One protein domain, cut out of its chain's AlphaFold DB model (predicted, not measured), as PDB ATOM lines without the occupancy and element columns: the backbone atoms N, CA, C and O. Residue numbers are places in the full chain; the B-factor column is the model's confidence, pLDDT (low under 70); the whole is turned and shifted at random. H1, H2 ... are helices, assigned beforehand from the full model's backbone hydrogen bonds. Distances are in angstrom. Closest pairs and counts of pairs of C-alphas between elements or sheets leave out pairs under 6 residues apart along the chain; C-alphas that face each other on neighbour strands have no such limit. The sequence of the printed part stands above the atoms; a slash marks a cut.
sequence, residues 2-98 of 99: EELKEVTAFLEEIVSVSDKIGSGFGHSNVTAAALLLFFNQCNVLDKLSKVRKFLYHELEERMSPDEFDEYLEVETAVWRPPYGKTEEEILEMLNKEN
ATOM      1  N   GLU A   2     170.021 160.557 150.961       89.06
ATOM      2  CA  GLU A   2     170.697 161.807 151.352       89.06
ATOM      3  C   GLU A   2     169.826 163.051 151.117       89.06
ATOM      4  O   GLU A   2     169.678 163.875 152.007       89.06
ATOM      5  N   GLU A   3     169.136 163.112 149.978       90.62
ATOM      6  CA  GLU A   3     168.218 164.210 149.645       90.62
ATOM      7  C   GLU A   3     167.031 164.318 150.620       90.62
ATOM      8  O   GLU A   3     166.700 165.404 151.087       90.62
ATOM      9  N   LEU A   4     166.460 163.183 151.041       93.44
ATOM     10  CA  LEU A   4     165.416 163.146 152.073       93.44
ATOM     11  C   LEU A   4     165.919 163.688 153.421       93.44
ATOM     12  O   LEU A   4     165.188 164.393 154.117       93.44
ATOM     13  N   LYS A   5     167.164 163.373 153.804       95.44
ATOM     14  CA  LYS A   5     167.775 163.913 155.028       95.44
ATOM     15  C   LYS A   5     167.999 165.419 154.913       95.44
ATOM     16  O   LYS A   5     167.709 166.130 155.868       95.44
ATOM     17  N   GLU A   6     168.467 165.895 153.760       96.06
ATOM     18  CA  GLU A   6     168.667 167.323 153.484       96.06
ATOM     19  C   GLU A   6     167.342 168.095 153.568       96.06
ATOM     20  O   GLU A   6     167.242 169.073 154.307       96.06
ATOM     21  N   VAL A   7     166.295 167.616 152.892       96.50
ATOM     22  CA  VAL A   7     164.953 168.219 152.922       96.50
ATOM     23  C   VAL A   7     164.373 168.236 154.337       96.50
ATOM     24  O   VAL A   7     163.814 169.248 154.763       96.50
ATOM     25  N   THR A   8     164.551 167.152 155.094       95.94
ATOM     26  CA  THR A   8     164.109 167.084 156.496       95.94
ATOM     27  C   THR A   8     164.866 168.089 157.365       95.94
ATOM     28  O   THR A   8     164.257 168.785 158.173       95.94
ATOM     29  N   ALA A   9     166.181 168.218 157.174       96.94
ATOM     30  CA  ALA A   9     166.996 169.192 157.893       96.94
ATOM     31  C   ALA A   9     166.590 170.640 157.568       96.94
ATOM     32  O   ALA A   9     166.542 171.472 158.472       96.94
ATOM     33  N   PHE A  10     166.248 170.939 156.309       97.94
ATOM     34  CA  PHE A  10     165.713 172.249 155.929       97.94
ATOM     35  C   PHE A  10     164.396 172.557 156.632       97.94
ATOM     36  O   PHE A  10     164.235 173.659 157.150       97.94
ATOM     37  N   LEU A  11     163.465 171.601 156.666       97.38
ATOM     38  CA  LEU A  11     162.194 171.783 157.365       97.38
ATOM     39  C   LEU A  11     162.406 172.025 158.863       97.38
ATOM     40  O   LEU A  11     161.829 172.965 159.403       97.38
ATOM     41  N   GLU A  12     163.273 171.241 159.507       97.12
ATOM     42  CA  GLU A  12     163.577 171.395 160.933       97.12
ATOM     43  C   GLU A  12     164.190 172.768 161.242       97.12
ATOM     44  O   GLU A  12     163.758 173.448 162.169       97.12
ATOM     45  N   GLU A  13     165.158 173.222 160.441       97.44
ATOM     46  CA  GLU A  13     165.757 174.550 160.600       97.44
ATOM     47  C   GLU A  13     164.711 175.658 160.432       97.44
ATOM     48  O   GLU A  13     164.607 176.543 161.284       97.44
ATOM     49  N   ILE A  14     163.921 175.609 159.356       98.06
ATOM     50  CA  ILE A  14     162.936 176.647 159.034       98.06
ATOM     51  C   ILE A  14     161.870 176.733 160.124       98.06
ATOM     52  O   ILE A  14     161.593 177.831 160.609       98.06
ATOM     53  N   VAL A  15     161.299 175.600 160.537       96.94
ATOM     54  CA  VAL A  15     160.244 175.561 161.557       96.94
ATOM     55  C   VAL A  15     160.801 175.957 162.924       96.94
ATOM     56  O   VAL A  15     160.257 176.859 163.557       96.94
ATOM     57  N   SER A  16     161.918 175.359 163.355       97.00
ATOM     58  CA  SER A  16     162.503 175.617 164.678       97.00
ATOM     59  C   SER A  16     162.958 177.067 164.847       97.00
ATOM     60  O   SER A  16     162.746 177.671 165.898       97.00
ATOM     61  N   VAL A  17     163.593 177.656 163.829       97.38
ATOM     62  CA  VAL A  17     164.053 179.049 163.911       97.38
ATOM     63  C   VAL A  17     162.875 180.017 163.837       97.38
ATOM     64  O   VAL A  17     162.851 180.981 164.602       97.38
ATOM     65  N   SER A  18     161.870 179.748 162.997       96.12
ATOM     66  CA  SER A  18     160.666 180.588 162.928       96.12
ATOM     67  C   SER A  18     159.895 180.591 164.250       96.12
ATOM     68  O   SER A  18     159.488 181.657 164.701       96.12
ATOM     69  N   ASP A  19     159.764 179.436 164.914       95.19
ATOM     70  CA  ASP A  19     159.128 179.318 166.234       95.19
ATOM     71  C   ASP A  19     159.888 180.101 167.319       95.19
ATOM     72  O   ASP A  19     159.303 180.876 168.080       95.19
ATOM     73  N   LYS A  20     161.226 179.997 167.333       95.75
ATOM     74  CA  LYS A  20     162.081 180.786 168.238       95.75
ATOM     75  C   LYS A  20     161.964 182.287 167.992       95.75
ATOM     76  O   LYS A  20     161.983 183.056 168.948       95.75
ATOM     77  N   ILE A  21     161.854 182.720 166.735       95.44
ATOM     78  CA  ILE A  21     161.639 184.134 166.405       95.44
ATOM     79  C   ILE A  21     160.241 184.571 166.857       95.44
ATOM     80  O   ILE A  21     160.110 185.606 167.507       95.44
ATOM     81  N   GLY A  22     159.212 183.771 166.567       90.56
ATOM     82  CA  GLY A  22     157.822 184.052 166.930       90.56
ATOM     83  C   GLY A  22     157.601 184.193 168.436       90.56
ATOM     84  O   GLY A  22     156.869 185.078 168.867       90.56
ATOM     85  N   SER A  23     158.278 183.366 169.236       89.94
ATOM     86  CA  SER A  23     158.191 183.376 170.704       89.94
ATOM     87  C   SER A  23     159.232 184.269 171.396       89.94
ATOM     88  O   SER A  23     159.078 184.593 172.573       89.94
ATOM     89  N   GLY A  24     160.300 184.664 170.697       89.19
ATOM     90  CA  GLY A  24     161.468 185.323 171.289       89.19
ATOM     91  C   GLY A  24     161.398 186.848 171.379       89.19
ATOM     92  O   GLY A  24     162.174 187.444 172.129       89.19
ATOM     93  N   PHE A  25     160.488 187.497 170.647       86.88
ATOM     94  CA  PHE A  25     160.350 188.956 170.628       86.88
ATOM     95  C   PHE A  25     158.978 189.405 171.146       86.88
ATOM     96  O   PHE A  25     157.952 188.818 170.826       86.88
ATOM     97  N   GLY A  26     158.956 190.488 171.932       74.38
ATOM     98  CA  GLY A  26     157.727 191.029 172.534       74.38
ATOM     99  C   GLY A  26     156.931 192.008 171.658       74.38
ATOM    100  O   GLY A  26     155.864 192.451 172.071       74.38
ATOM    101  N   HIS A  27     157.435 192.376 170.475       80.56
ATOM    102  CA  HIS A  27     156.800 193.337 169.566       80.56
ATOM    103  C   HIS A  27     156.683 192.753 168.156       80.56
ATOM    104  O   HIS A  27     157.692 192.339 167.581       80.56
ATOM    105  N   SER A  28     155.473 192.779 167.585       81.25
ATOM    106  CA  SER A  28     155.140 192.155 166.293       81.25
ATOM    107  C   SER A  28     156.003 192.661 165.133       81.25
ATOM    108  O   SER A  28     156.408 191.888 164.270       81.25
ATOM    109  N   ASN A  29     156.380 193.935 165.160       85.94
ATOM    110  CA  ASN A  29     157.272 194.575 164.196       85.94
ATOM    111  C   ASN A  29     158.711 194.027 164.259       85.94
ATOM    112  O   ASN A  29     159.326 193.799 163.219       85.94
ATOM    113  N   VAL A  30     159.246 193.764 165.457       89.88
ATOM    114  CA  VAL A  30     160.592 193.176 165.603       89.88
ATOM    115  C   VAL A  30     160.580 191.713 165.163       89.88
ATOM    116  O   VAL A  30     161.483 191.287 164.446       89.88
ATOM    117  N   THR A  31     159.528 190.968 165.513       92.19
ATOM    118  CA  THR A  31     159.313 189.592 165.048       92.19
ATOM    119  C   THR A  31     159.263 189.520 163.520       92.19
ATOM    120  O   THR A  31     159.977 188.718 162.921       92.19
ATOM    121  N   ALA A  32     158.479 190.390 162.874       90.62
ATOM    122  CA  ALA A  32     158.357 190.440 161.417       90.62
ATOM    123  C   ALA A  32     159.699 190.750 160.730       90.62
ATOM    124  O   ALA A  32     160.087 190.062 159.784       90.62
ATOM    125  N   ALA A  33     160.448 191.734 161.240       92.75
ATOM    126  CA  ALA A  33     161.769 192.068 160.711       92.75
ATOM    127  C   ALA A  33     162.779 190.919 160.892       92.75
ATOM    128  O   ALA A  33     163.553 190.629 159.979       92.75
ATOM    129  N   ALA A  34     162.757 190.233 162.039       95.62
ATOM    130  CA  ALA A  34     163.623 189.088 162.303       95.62
ATOM    131  C   ALA A  34     163.300 187.890 161.395       95.62
ATOM    132  O   ALA A  34     164.223 187.260 160.876       95.62
ATOM    133  N   LEU A  35     162.016 187.612 161.140       95.62
ATOM    134  CA  LEU A  35     161.594 186.595 160.171       95.62
ATOM    135  C   LEU A  35     162.086 186.937 158.762       95.62
ATOM    136  O   LEU A  35     162.664 186.082 158.094       95.62
ATOM    137  N   LEU A  36     161.926 188.190 158.324       95.31
ATOM    138  CA  LEU A  36     162.410 188.628 157.014       95.31
ATOM    139  C   LEU A  36     163.935 188.487 156.895       95.31
ATOM    140  O   LEU A  36     164.441 188.005 155.879       95.31
ATOM    141  N   LEU A  37     164.669 188.867 157.944       97.25
ATOM    142  CA  LEU A  37     166.120 188.720 157.989       97.25
ATOM    143  C   LEU A  37     166.538 187.249 157.903       97.25
ATOM    144  O   LEU A  37     167.432 186.924 157.123       97.25
ATOM    145  N   PHE A  38     165.874 186.366 158.654       98.00
ATOM    146  CA  PHE A  38     166.095 184.923 158.595       98.00
ATOM    147  C   PHE A  38     165.831 184.374 157.188       98.00
ATOM    148  O   PHE A  38     166.673 183.666 156.635       98.00
ATOM    149  N   PHE A  39     164.714 184.762 156.565       97.62
ATOM    150  CA  PHE A  39     164.368 184.333 155.210       97.62
ATOM    151  C   PHE A  39     165.454 184.695 154.197       97.62
ATOM    152  O   PHE A  39     165.827 183.857 153.373       97.62
ATOM    153  N   ASN A  40     165.985 185.914 154.305       97.44
ATOM    154  CA  ASN A  40     167.041 186.414 153.437       97.44
ATOM    155  C   ASN A  40     168.408 185.760 153.718       97.44
ATOM    156  O   ASN A  40     169.058 185.279 152.799       97.44
ATOM    157  N   GLN A  41     168.859 185.712 154.976       97.94
ATOM    158  CA  GLN A  41     170.199 185.207 155.315       97.94
ATOM    159  C   GLN A  41     170.328 183.686 155.182       97.94
ATOM    160  O   GLN A  41     171.404 183.188 154.856       97.94
ATOM    161  N   CYS A  42     169.245 182.945 155.419       97.12
ATOM    162  CA  CYS A  42     169.250 181.483 155.391       97.12
ATOM    163  C   CYS A  42     168.713 180.900 154.076       97.12
ATOM    164  O   CYS A  42     168.572 179.676 153.990       97.12
ATOM    165  N   ASN A  43     168.437 181.738 153.065       97.06
ATOM    166  CA  ASN A  43     167.877 181.354 151.762       97.06
ATOM    167  C   ASN A  43     166.643 180.444 151.906       97.06
ATOM    168  O   ASN A  43     166.537 179.392 151.270       97.06
ATOM    169  N   VAL A  44     165.721 180.822 152.797       98.00
ATOM    170  CA  VAL A  44     164.581 179.973 153.190       98.00
ATOM    171  C   VAL A  44     163.711 179.615 151.988       98.00
ATOM    172  O   VAL A  44     163.318 178.460 151.841       98.00
ATOM    173  N   LEU A  45     163.459 180.568 151.087       97.06
ATOM    174  CA  LEU A  45     162.644 180.326 149.894       97.06
ATOM    175  C   LEU A  45     163.286 179.310 148.937       97.06
ATOM    176  O   LEU A  45     162.579 178.469 148.382       97.06
ATOM    177  N   ASP A  46     164.612 179.324 148.791       97.31
ATOM    178  CA  ASP A  46     165.324 178.343 147.964       97.31
ATOM    179  C   ASP A  46     165.258 176.947 148.582       97.31
ATOM    180  O   ASP A  46     165.009 175.964 147.879       97.31
ATOM    181  N   LYS A  47     165.426 176.854 149.906       97.81
ATOM    182  CA  LYS A  47     165.269 175.599 150.649       97.81
ATOM    183  C   LYS A  47     163.854 175.045 150.493       97.81
ATOM    184  O   LYS A  47     163.707 173.894 150.098       97.81
ATOM    185  N   LEU A  48     162.817 175.863 150.695       97.50
ATOM    186  CA  LEU A  48     161.417 175.462 150.496       97.50
ATOM    187  C   LEU A  48     161.125 175.055 149.046       97.50
ATOM    188  O   LEU A  48     160.404 174.089 148.811       97.50
ATOM    189  N   SER A  49     161.717 175.741 148.066       95.94
ATOM    190  CA  SER A  49     161.612 175.370 146.652       95.94
ATOM    191  C   SER A  49     162.204 173.982 146.383       95.94
ATOM    192  O   SER A  49     161.583 173.179 145.684       95.94
ATOM    193  N   LYS A  50     163.362 173.660 146.981       96.12
ATOM    194  CA  LYS A  50     163.948 172.309 146.924       96.12
ATOM    195  C   LYS A  50     163.053 171.271 147.598       96.12
ATOM    196  O   LYS A  50     162.786 170.243 146.986       96.12
ATOM    197  N   VAL A  51     162.543 171.560 148.799       96.81
ATOM    198  CA  VAL A  51     161.596 170.677 149.503       96.81
ATOM    199  C   VAL A  51     160.383 170.376 148.627       96.81
ATOM    200  O   VAL A  51     160.044 169.213 148.435       96.81
ATOM    201  N   ARG A  52     159.761 171.402 148.033       94.38
ATOM    202  CA  ARG A  52     158.600 171.225 147.152       94.38
ATOM    203  C   ARG A  52     158.923 170.331 145.957       94.38
ATOM    204  O   ARG A  52     158.143 169.439 145.654       94.38
ATOM    205  N   LYS A  53     160.060 170.557 145.287       94.06
ATOM    206  CA  LYS A  53     160.484 169.735 144.141       94.06
ATOM    207  C   LYS A  53     160.672 168.272 144.528       94.06
ATOM    208  O   LYS A  53     160.179 167.406 143.821       94.06
ATOM    209  N   PHE A  54     161.342 168.020 145.651       95.38
ATOM    210  CA  PHE A  54     161.535 166.669 146.166       95.38
ATOM    211  C   PHE A  54     160.194 165.983 146.458       95.38
ATOM    212  O   PHE A  54     159.966 164.862 146.021       95.38
ATOM    213  N   LEU A  55     159.279 166.675 147.143       93.25
ATOM    214  CA  LEU A  55     157.960 166.127 147.464       93.25
ATOM    215  C   LEU A  55     157.121 165.848 146.215       93.25
ATOM    216  O   LEU A  55     156.471 164.813 146.156       93.25
ATOM    217  N   TYR A  56     157.138 166.737 145.219       91.69
ATOM    218  CA  TYR A  56     156.415 166.513 143.964       91.69
ATOM    219  C   TYR A  56     156.969 165.314 143.206       91.69
ATOM    220  O   TYR A  56     156.190 164.482 142.769       91.69
ATOM    221  N   HIS A  57     158.293 165.173 143.142       92.62
ATOM    222  CA  HIS A  57     158.912 164.000 142.539       92.62
ATOM    223  C   HIS A  57     158.489 162.699 143.245       92.62
ATOM    224  O   HIS A  57     158.068 161.753 142.590       92.62
ATOM    225  N   GLU A  58     158.513 162.666 144.580       93.12
ATOM    226  CA  GLU A  58     158.070 161.493 145.347       93.12
ATOM    227  C   GLU A  58     156.571 161.196 145.188       93.12
ATOM    228  O   GLU A  58     156.168 160.037 145.272       93.12
ATOM    229  N   LEU A  59     155.732 162.218 144.990       91.38
ATOM    230  CA  LEU A  59     154.303 162.041 144.711       91.38
ATOM    231  C   LEU A  59     154.079 161.495 143.297       91.38
ATOM    232  O   LEU A  59     153.353 160.515 143.153       91.38
ATOM    233  N   GLU A  60     154.746 162.059 142.287       90.88
ATOM    234  CA  GLU A  60     154.703 161.582 140.896       90.88
ATOM    235  C   GLU A  60     155.120 160.108 140.780       90.88
ATOM    236  O   GLU A  60     154.529 159.358 140.010       90.88
ATOM    237  N   GLU A  61     156.107 159.656 141.562       92.81
ATOM    238  CA  GLU A  61     156.537 158.249 141.554       92.81
ATOM    239  C   GLU A  61     155.542 157.286 142.225       92.81
ATOM    240  O   GLU A  61     155.602 156.072 142.004       92.81
ATOM    241  N   ARG A  62     154.646 157.796 143.077       93.31
ATOM    242  CA  ARG A  62     153.748 156.989 143.924       93.31
ATOM    243  C   ARG A  62     152.280 157.066 143.517       93.31
ATOM    244  O   ARG A  62     151.486 156.282 144.034       93.31
ATOM    245  N   MET A  63     151.931 157.994 142.637       92.94
ATOM    246  CA  MET A  63     150.577 158.243 142.151       92.94
ATOM    247  C   MET A  63     150.504 157.961 140.652       92.94
ATOM    248  O   MET A  63     151.503 158.026 139.938       92.94
ATOM    249  N   SER A  64     149.314 157.635 140.154       91.56
ATOM    250  CA  SER A  64     149.083 157.668 138.709       91.56
ATOM    251  C   SER A  64     149.067 159.120 138.196       91.56
ATOM    252  O   SER A  64     148.786 160.033 138.975       91.56
ATOM    253  N   PRO A  65     149.339 159.360 136.898       88.62
ATOM    254  CA  PRO A  65     149.292 160.708 136.327       88.62
ATOM    255  C   PRO A  65     147.956 161.422 136.572       88.62
ATOM    256  O   PRO A  65     147.960 162.572 136.991       88.62
ATOM    257  N   ASP A  66     146.833 160.715 136.409       90.75
ATOM    258  CA  ASP A  66     145.492 161.278 136.607       90.75
ATOM    259  C   ASP A  66     145.257 161.705 138.072       90.75
ATOM    260  O   ASP A  66     144.708 162.773 138.330       90.75
ATOM    261  N   GLU A  67     145.714 160.902 139.043       89.94
ATOM    262  CA  GLU A  67     145.626 161.241 140.473       89.94
ATOM    263  C   GLU A  67     146.523 162.433 140.833       89.94
ATOM    264  O   GLU A  67     146.192 163.226 141.718       89.94
ATOM    265  N   PHE A  68     147.683 162.551 140.183       87.69
ATOM    266  CA  PHE A  68     148.599 163.664 140.406       87.69
ATOM    267  C   PHE A  68     148.058 164.971 139.812       87.69
ATOM    268  O   PHE A  68     148.114 166.006 140.478       87.69
ATOM    269  N   ASP A  69     147.476 164.922 138.611       86.56
ATOM    270  CA  ASP A  69     146.817 166.071 137.987       86.56
ATOM    271  C   ASP A  69     145.638 166.557 138.848       86.56
ATOM    272  O   ASP A  69     145.561 167.746 139.163       86.56
ATOM    273  N   GLU A  70     144.789 165.644 139.338       88.88
ATOM    274  CA  GLU A  70     143.699 165.987 140.262       88.88
ATOM    275  C   GLU A  70     144.231 166.639 141.550       88.88
ATOM    276  O   GLU A  70     143.680 167.635 142.021       88.88
ATOM    277  N   TYR A  71     145.341 166.137 142.103       85.44
ATOM    278  CA  TYR A  71     145.987 166.731 143.277       85.44
ATOM    279  C   TYR A  71     146.472 168.169 143.032       85.44
ATOM    280  O   TYR A  71     146.330 169.018 143.917       85.44
ATOM    281  N   LEU A  72     147.022 168.464 141.850       83.88
ATOM    282  CA  LEU A  72     147.450 169.819 141.481       83.88
ATOM    283  C   LEU A  72     146.267 170.771 141.253       83.88
ATOM    284  O   LEU A  72     146.406 171.975 141.482       83.88
ATOM    285  N   GLU A  73     145.121 170.245 140.819       81.38
ATOM    286  CA  GLU A  73     143.888 171.009 140.601       81.38
ATOM    287  C   GLU A  73     143.155 171.377 141.899       81.38
ATOM    288  O   GLU A  73     142.331 172.298 141.892       81.38
ATOM    289  N   VAL A  74     143.466 170.727 143.029       77.12
ATOM    290  CA  VAL A  74     142.947 171.146 144.335       77.12
ATOM    291  C   VAL A  74     143.520 172.524 144.669       77.12
ATOM    292  O   VAL A  74     144.627 172.654 145.195       77.12
ATOM    293  N   GLU A  75     142.745 173.574 144.379       57.47
ATOM    294  CA  GLU A  75     143.034 174.945 144.794       57.47
ATOM    295  C   GLU A  75     143.172 174.991 146.321       57.47
ATOM    296  O   GLU A  75     142.209 175.148 147.077       57.47
ATOM    297  N   THR A  76     144.406 174.878 146.805       66.06
ATOM    298  CA  THR A  76     144.728 175.323 148.155       66.06
ATOM    299  C   THR A  76     144.423 176.814 148.209       66.06
ATOM    300  O   THR A  76     144.808 177.560 147.312       66.06
ATOM    301  N   ALA A  77     143.680 177.259 149.226       65.25
ATOM    302  CA  ALA A  77     143.373 178.671 149.405       65.25
ATOM    303  C   ALA A  77     144.689 179.449 149.564       65.25
ATOM    304  O   ALA A  77     145.260 179.527 150.651       65.25
ATOM    305  N   VAL A  78     145.207 179.977 148.454       72.56
ATOM    306  CA  VAL A  78     146.483 180.681 148.441       72.56
ATOM    307  C   VAL A  78     146.262 182.011 149.139       72.56
ATOM    308  O   VAL A  78     145.522 182.870 148.647       72.56
ATOM    309  N   TRP A  79     146.900 182.185 150.295       83.69
ATOM    310  CA  TRP A  79     146.975 183.486 150.942       83.69
ATOM    311  C   TRP A  79     147.526 184.504 149.937       83.69
ATOM    312  O   TRP A  79     148.593 184.309 149.349       83.69
ATOM    313  N   ARG A  80     146.768 185.575 149.694       84.69
ATOM    314  CA  ARG A  80     147.153 186.608 148.733       84.69
ATOM    315  C   ARG A  80     147.971 187.670 149.458       84.69
ATOM    316  O   ARG A  80     147.452 188.240 150.419       84.69
ATOM    317  N   PRO A  81     149.189 187.993 148.985       88.81
ATOM    318  CA  PRO A  81     149.932 189.116 149.528       88.81
ATOM    319  C   PRO A  81     149.077 190.390 149.504       88.81
ATOM    320  O   PRO A  81     148.376 190.617 148.510       88.81
ATOM    321  N   PRO A  82     149.112 191.222 150.562       90.31
ATOM    322  CA  PRO A  82     148.321 192.444 150.665       90.31
ATOM    323  C   PRO A  82     148.906 193.544 149.762       90.31
ATOM    324  O   PRO A  82     149.377 194.583 150.222       90.31
ATOM    325  N   TYR A  83     148.915 193.301 148.450       91.06
ATOM    326  CA  TYR A  83     149.402 194.246 147.455       91.06
ATOM    327  C   TYR A  83     148.673 195.585 147.595       91.06
ATOM    328  O   TYR A  83     147.447 195.633 147.707       91.06
ATOM    329  N   GLY A  84     149.437 196.678 147.579       92.12
ATOM    330  CA  GLY A  84     148.905 198.032 147.732       92.12
ATOM    331  C   GLY A  84     148.672 198.483 149.179       92.12
ATOM    332  O   GLY A  84     148.156 199.583 149.359       92.12
ATOM    333  N   LYS A  85     149.046 197.683 150.187       93.38
ATOM    334  CA  LYS A  85     149.080 198.100 151.598       93.38
ATOM    335  C   LYS A  85     150.421 198.715 151.992       93.38
ATOM    336  O   LYS A  85     151.464 198.309 151.478       93.38
ATOM    337  N   THR A  86     150.390 199.691 152.897       92.56
ATOM    338  CA  THR A  86     151.598 200.254 153.519       92.56
ATOM    339  C   THR A  86     152.163 199.306 154.580       92.56
ATOM    340  O   THR A  86     151.490 198.382 155.033       92.56
ATOM    341  N   GLU A  87     153.408 199.542 155.003       87.50
ATOM    342  CA  GLU A  87     154.024 198.808 156.118       87.50
ATOM    343  C   GLU A  87     153.164 198.878 157.389       87.50
ATOM    344  O   GLU A  87     152.886 197.852 158.005       87.50
ATOM    345  N   GLU A  88     152.691 200.074 157.742       88.62
ATOM    346  CA  GLU A  88     151.835 200.311 158.910       88.62
ATOM    347  C   GLU A  88     150.530 199.510 158.820       88.62
ATOM    348  O   GLU A  88     150.166 198.822 159.773       88.62
ATOM    349  N   GLU A  89     149.864 199.513 157.659       91.19
ATOM    350  CA  GLU A  89     148.640 198.734 157.447       91.19
ATOM    351  C   GLU A  89     148.889 197.222 157.574       91.19
ATOM    352  O   GLU A  89     148.060 196.508 158.139       91.19
ATOM    353  N   ILE A  90     150.024 196.722 157.076       89.75
ATOM    354  CA  ILE A  90     150.399 195.305 157.193       89.75
ATOM    355  C   ILE A  90     150.667 194.942 158.661       89.75
ATOM    356  O   ILE A  90     150.204 193.904 159.134       89.75
ATOM    357  N   LEU A  91     151.369 195.797 159.406       85.56
ATOM    358  CA  LEU A  91     151.626 195.586 160.832       85.56
ATOM    359  C   LEU A  91     150.333 195.614 161.661       85.56
ATOM    360  O   LEU A  91     150.185 194.830 162.598       85.56
ATOM    361  N   GLU A  92     149.366 196.465 161.312       87.62
ATOM    362  CA  GLU A  92     148.046 196.463 161.949       87.62
ATOM    363  C   GLU A  92     147.276 195.159 161.712       87.62
ATOM    364  O   GLU A  92     146.560 194.704 162.609       87.62
ATOM    365  N   MET A  93     147.419 194.539 160.535       87.56
ATOM    366  CA  MET A  93     146.788 193.248 160.236       87.56
ATOM    367  C   MET A  93     147.295 192.143 161.174       87.56
ATOM    368  O   MET A  93     146.481 191.370 161.674       87.56
ATOM    369  N   LEU A  94     148.591 192.142 161.516       80.69
ATOM    370  CA  LEU A  94     149.172 191.193 162.482       80.69
ATOM    371  C   LEU A  94     148.558 191.315 163.887       80.69
ATOM    372  O   LEU A  94     148.480 190.340 164.630       80.69
ATOM    373  N   ASN A  95     148.116 192.515 164.265       71.19
ATOM    374  CA  ASN A  95     147.530 192.772 165.581       71.19
ATOM    375  C   ASN A  95     146.019 192.475 165.627       71.19
ATOM    376  O   ASN A  95     145.465 192.326 166.715       71.19
ATOM    377  N   LYS A  96     145.343 192.393 164.470       62.66
ATOM    378  CA  LYS A  96     143.901 192.097 164.372       62.66
ATOM    379  C   LYS A  96     143.579 190.605 164.390       62.66
ATOM    380  O   LYS A  96     142.487 190.259 164.811       62.66
ATOM    381  N   GLU A  97     144.505 189.741 163.982       55.03
ATOM    382  CA  GLU A  97     144.303 188.280 163.988       55.03
ATOM    383  C   GLU A  97     144.375 187.649 165.398       55.03
ATOM    384  O   GLU A  97     144.070 186.471 165.554       55.03
ATOM    385  N   ASN A  98     144.731 188.428 166.431       45.34
ATOM    386  CA  ASN A  98     144.844 187.984 167.829       45.34
ATOM    387  C   ASN A  98     143.683 188.445 168.752       45.34
ATOM    388  O   ASN A  98     143.811 188.332 169.972       45.34
TER     389      ASN A  98
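This is residues 2 to 98 of the 99 residues of an uncharacterized protein of Enterobacter sp. EA-1 (UniProt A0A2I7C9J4). Look for a loose, open frame of helices: H1 is the long bar of one side, H2 folds back beside its last part as a helical hairpin, and H3 crosses its first part. H4 folds back past the end of H3, and from it a long strung-out link, of which residues 74 to 80 stick out free, leads back across the open space to H5, which packs on the first residues of H2. The printed part has 97 residues with five named helices, H1 to H5 in that order, and no named strand; the class is all helix. The whole is loose, with a radius of gyration of the C-alphas of 17.1 A, and only just elongated, spanning 47 by 31 by 21 A.

Begin with H1, residues 2 to 24. H2, residues 28 to 41, touches it through residues 31 to 35 alone, against residues 18 to 24 of H1 alone; the closest C-alphas, of Gly 22 and Thr 31, are 6.0 A apart. This hairpin has a shallow tilt of 25 degrees, opposite ways. Next comes H3, residues 44 to 60, which touches H1 at a steep tilt of 45 degrees, opposite ways; the closest C-alphas, of Val 7 and Val 51, are 5.4 A apart. H2 and H3 are close but not clearly touching, with the C-alphas of Phe 39 and Leu 45 closest at 6.9 A. H4, residues 65 to 73, is close to H3 but not clearly touching, with the C-alphas of Glu 60 and Phe 68 closest at 6.5 A; their steep tilt of 37 degrees, opposite ways, is only just past shallow. H5, residues 87 to 96, touches H2 at residues 28 to 29 of H2 alone, at a steep tilt of 64 degrees; the C-alphas of Asn 29 and Leu 91 are closest at 6.6 A. H5 is apart from H1, H3 and H4. The helix packing is mostly crossed, but only just: of 3 touching pairs, 1 is at a shallow tilt. Every O i to N i+4 pair is within hydrogen-bond range in H1, H2, H3 and H4, and 5 of 6 in H5.

Find C-alpha 2 at (170.697, 161.807, 151.352); from there H1 runs 32.2 A to C-alpha 24 at (161.468, 185.323, 171.289). H2 covers 19.9 A, H3 24.2 A, H4 12.4 A and H5 14.7 A, ending at C-alpha 96 at (143.901, 192.097, 164.372).

The C-alphas of Gly 26 and Ser 64 are the two farthest apart, at 48.3 A. The printed part has no cut. The links from H1 to H2, H2 to H3 and H3 to H4 are tight, and the link from H4 to H5, residues 74 to 86, is long. Residues 73 to 80 stand free. The mean pLDDT of the printed part is 89.5; look for values under 70 at residues 75 to 77 and 96 to 98.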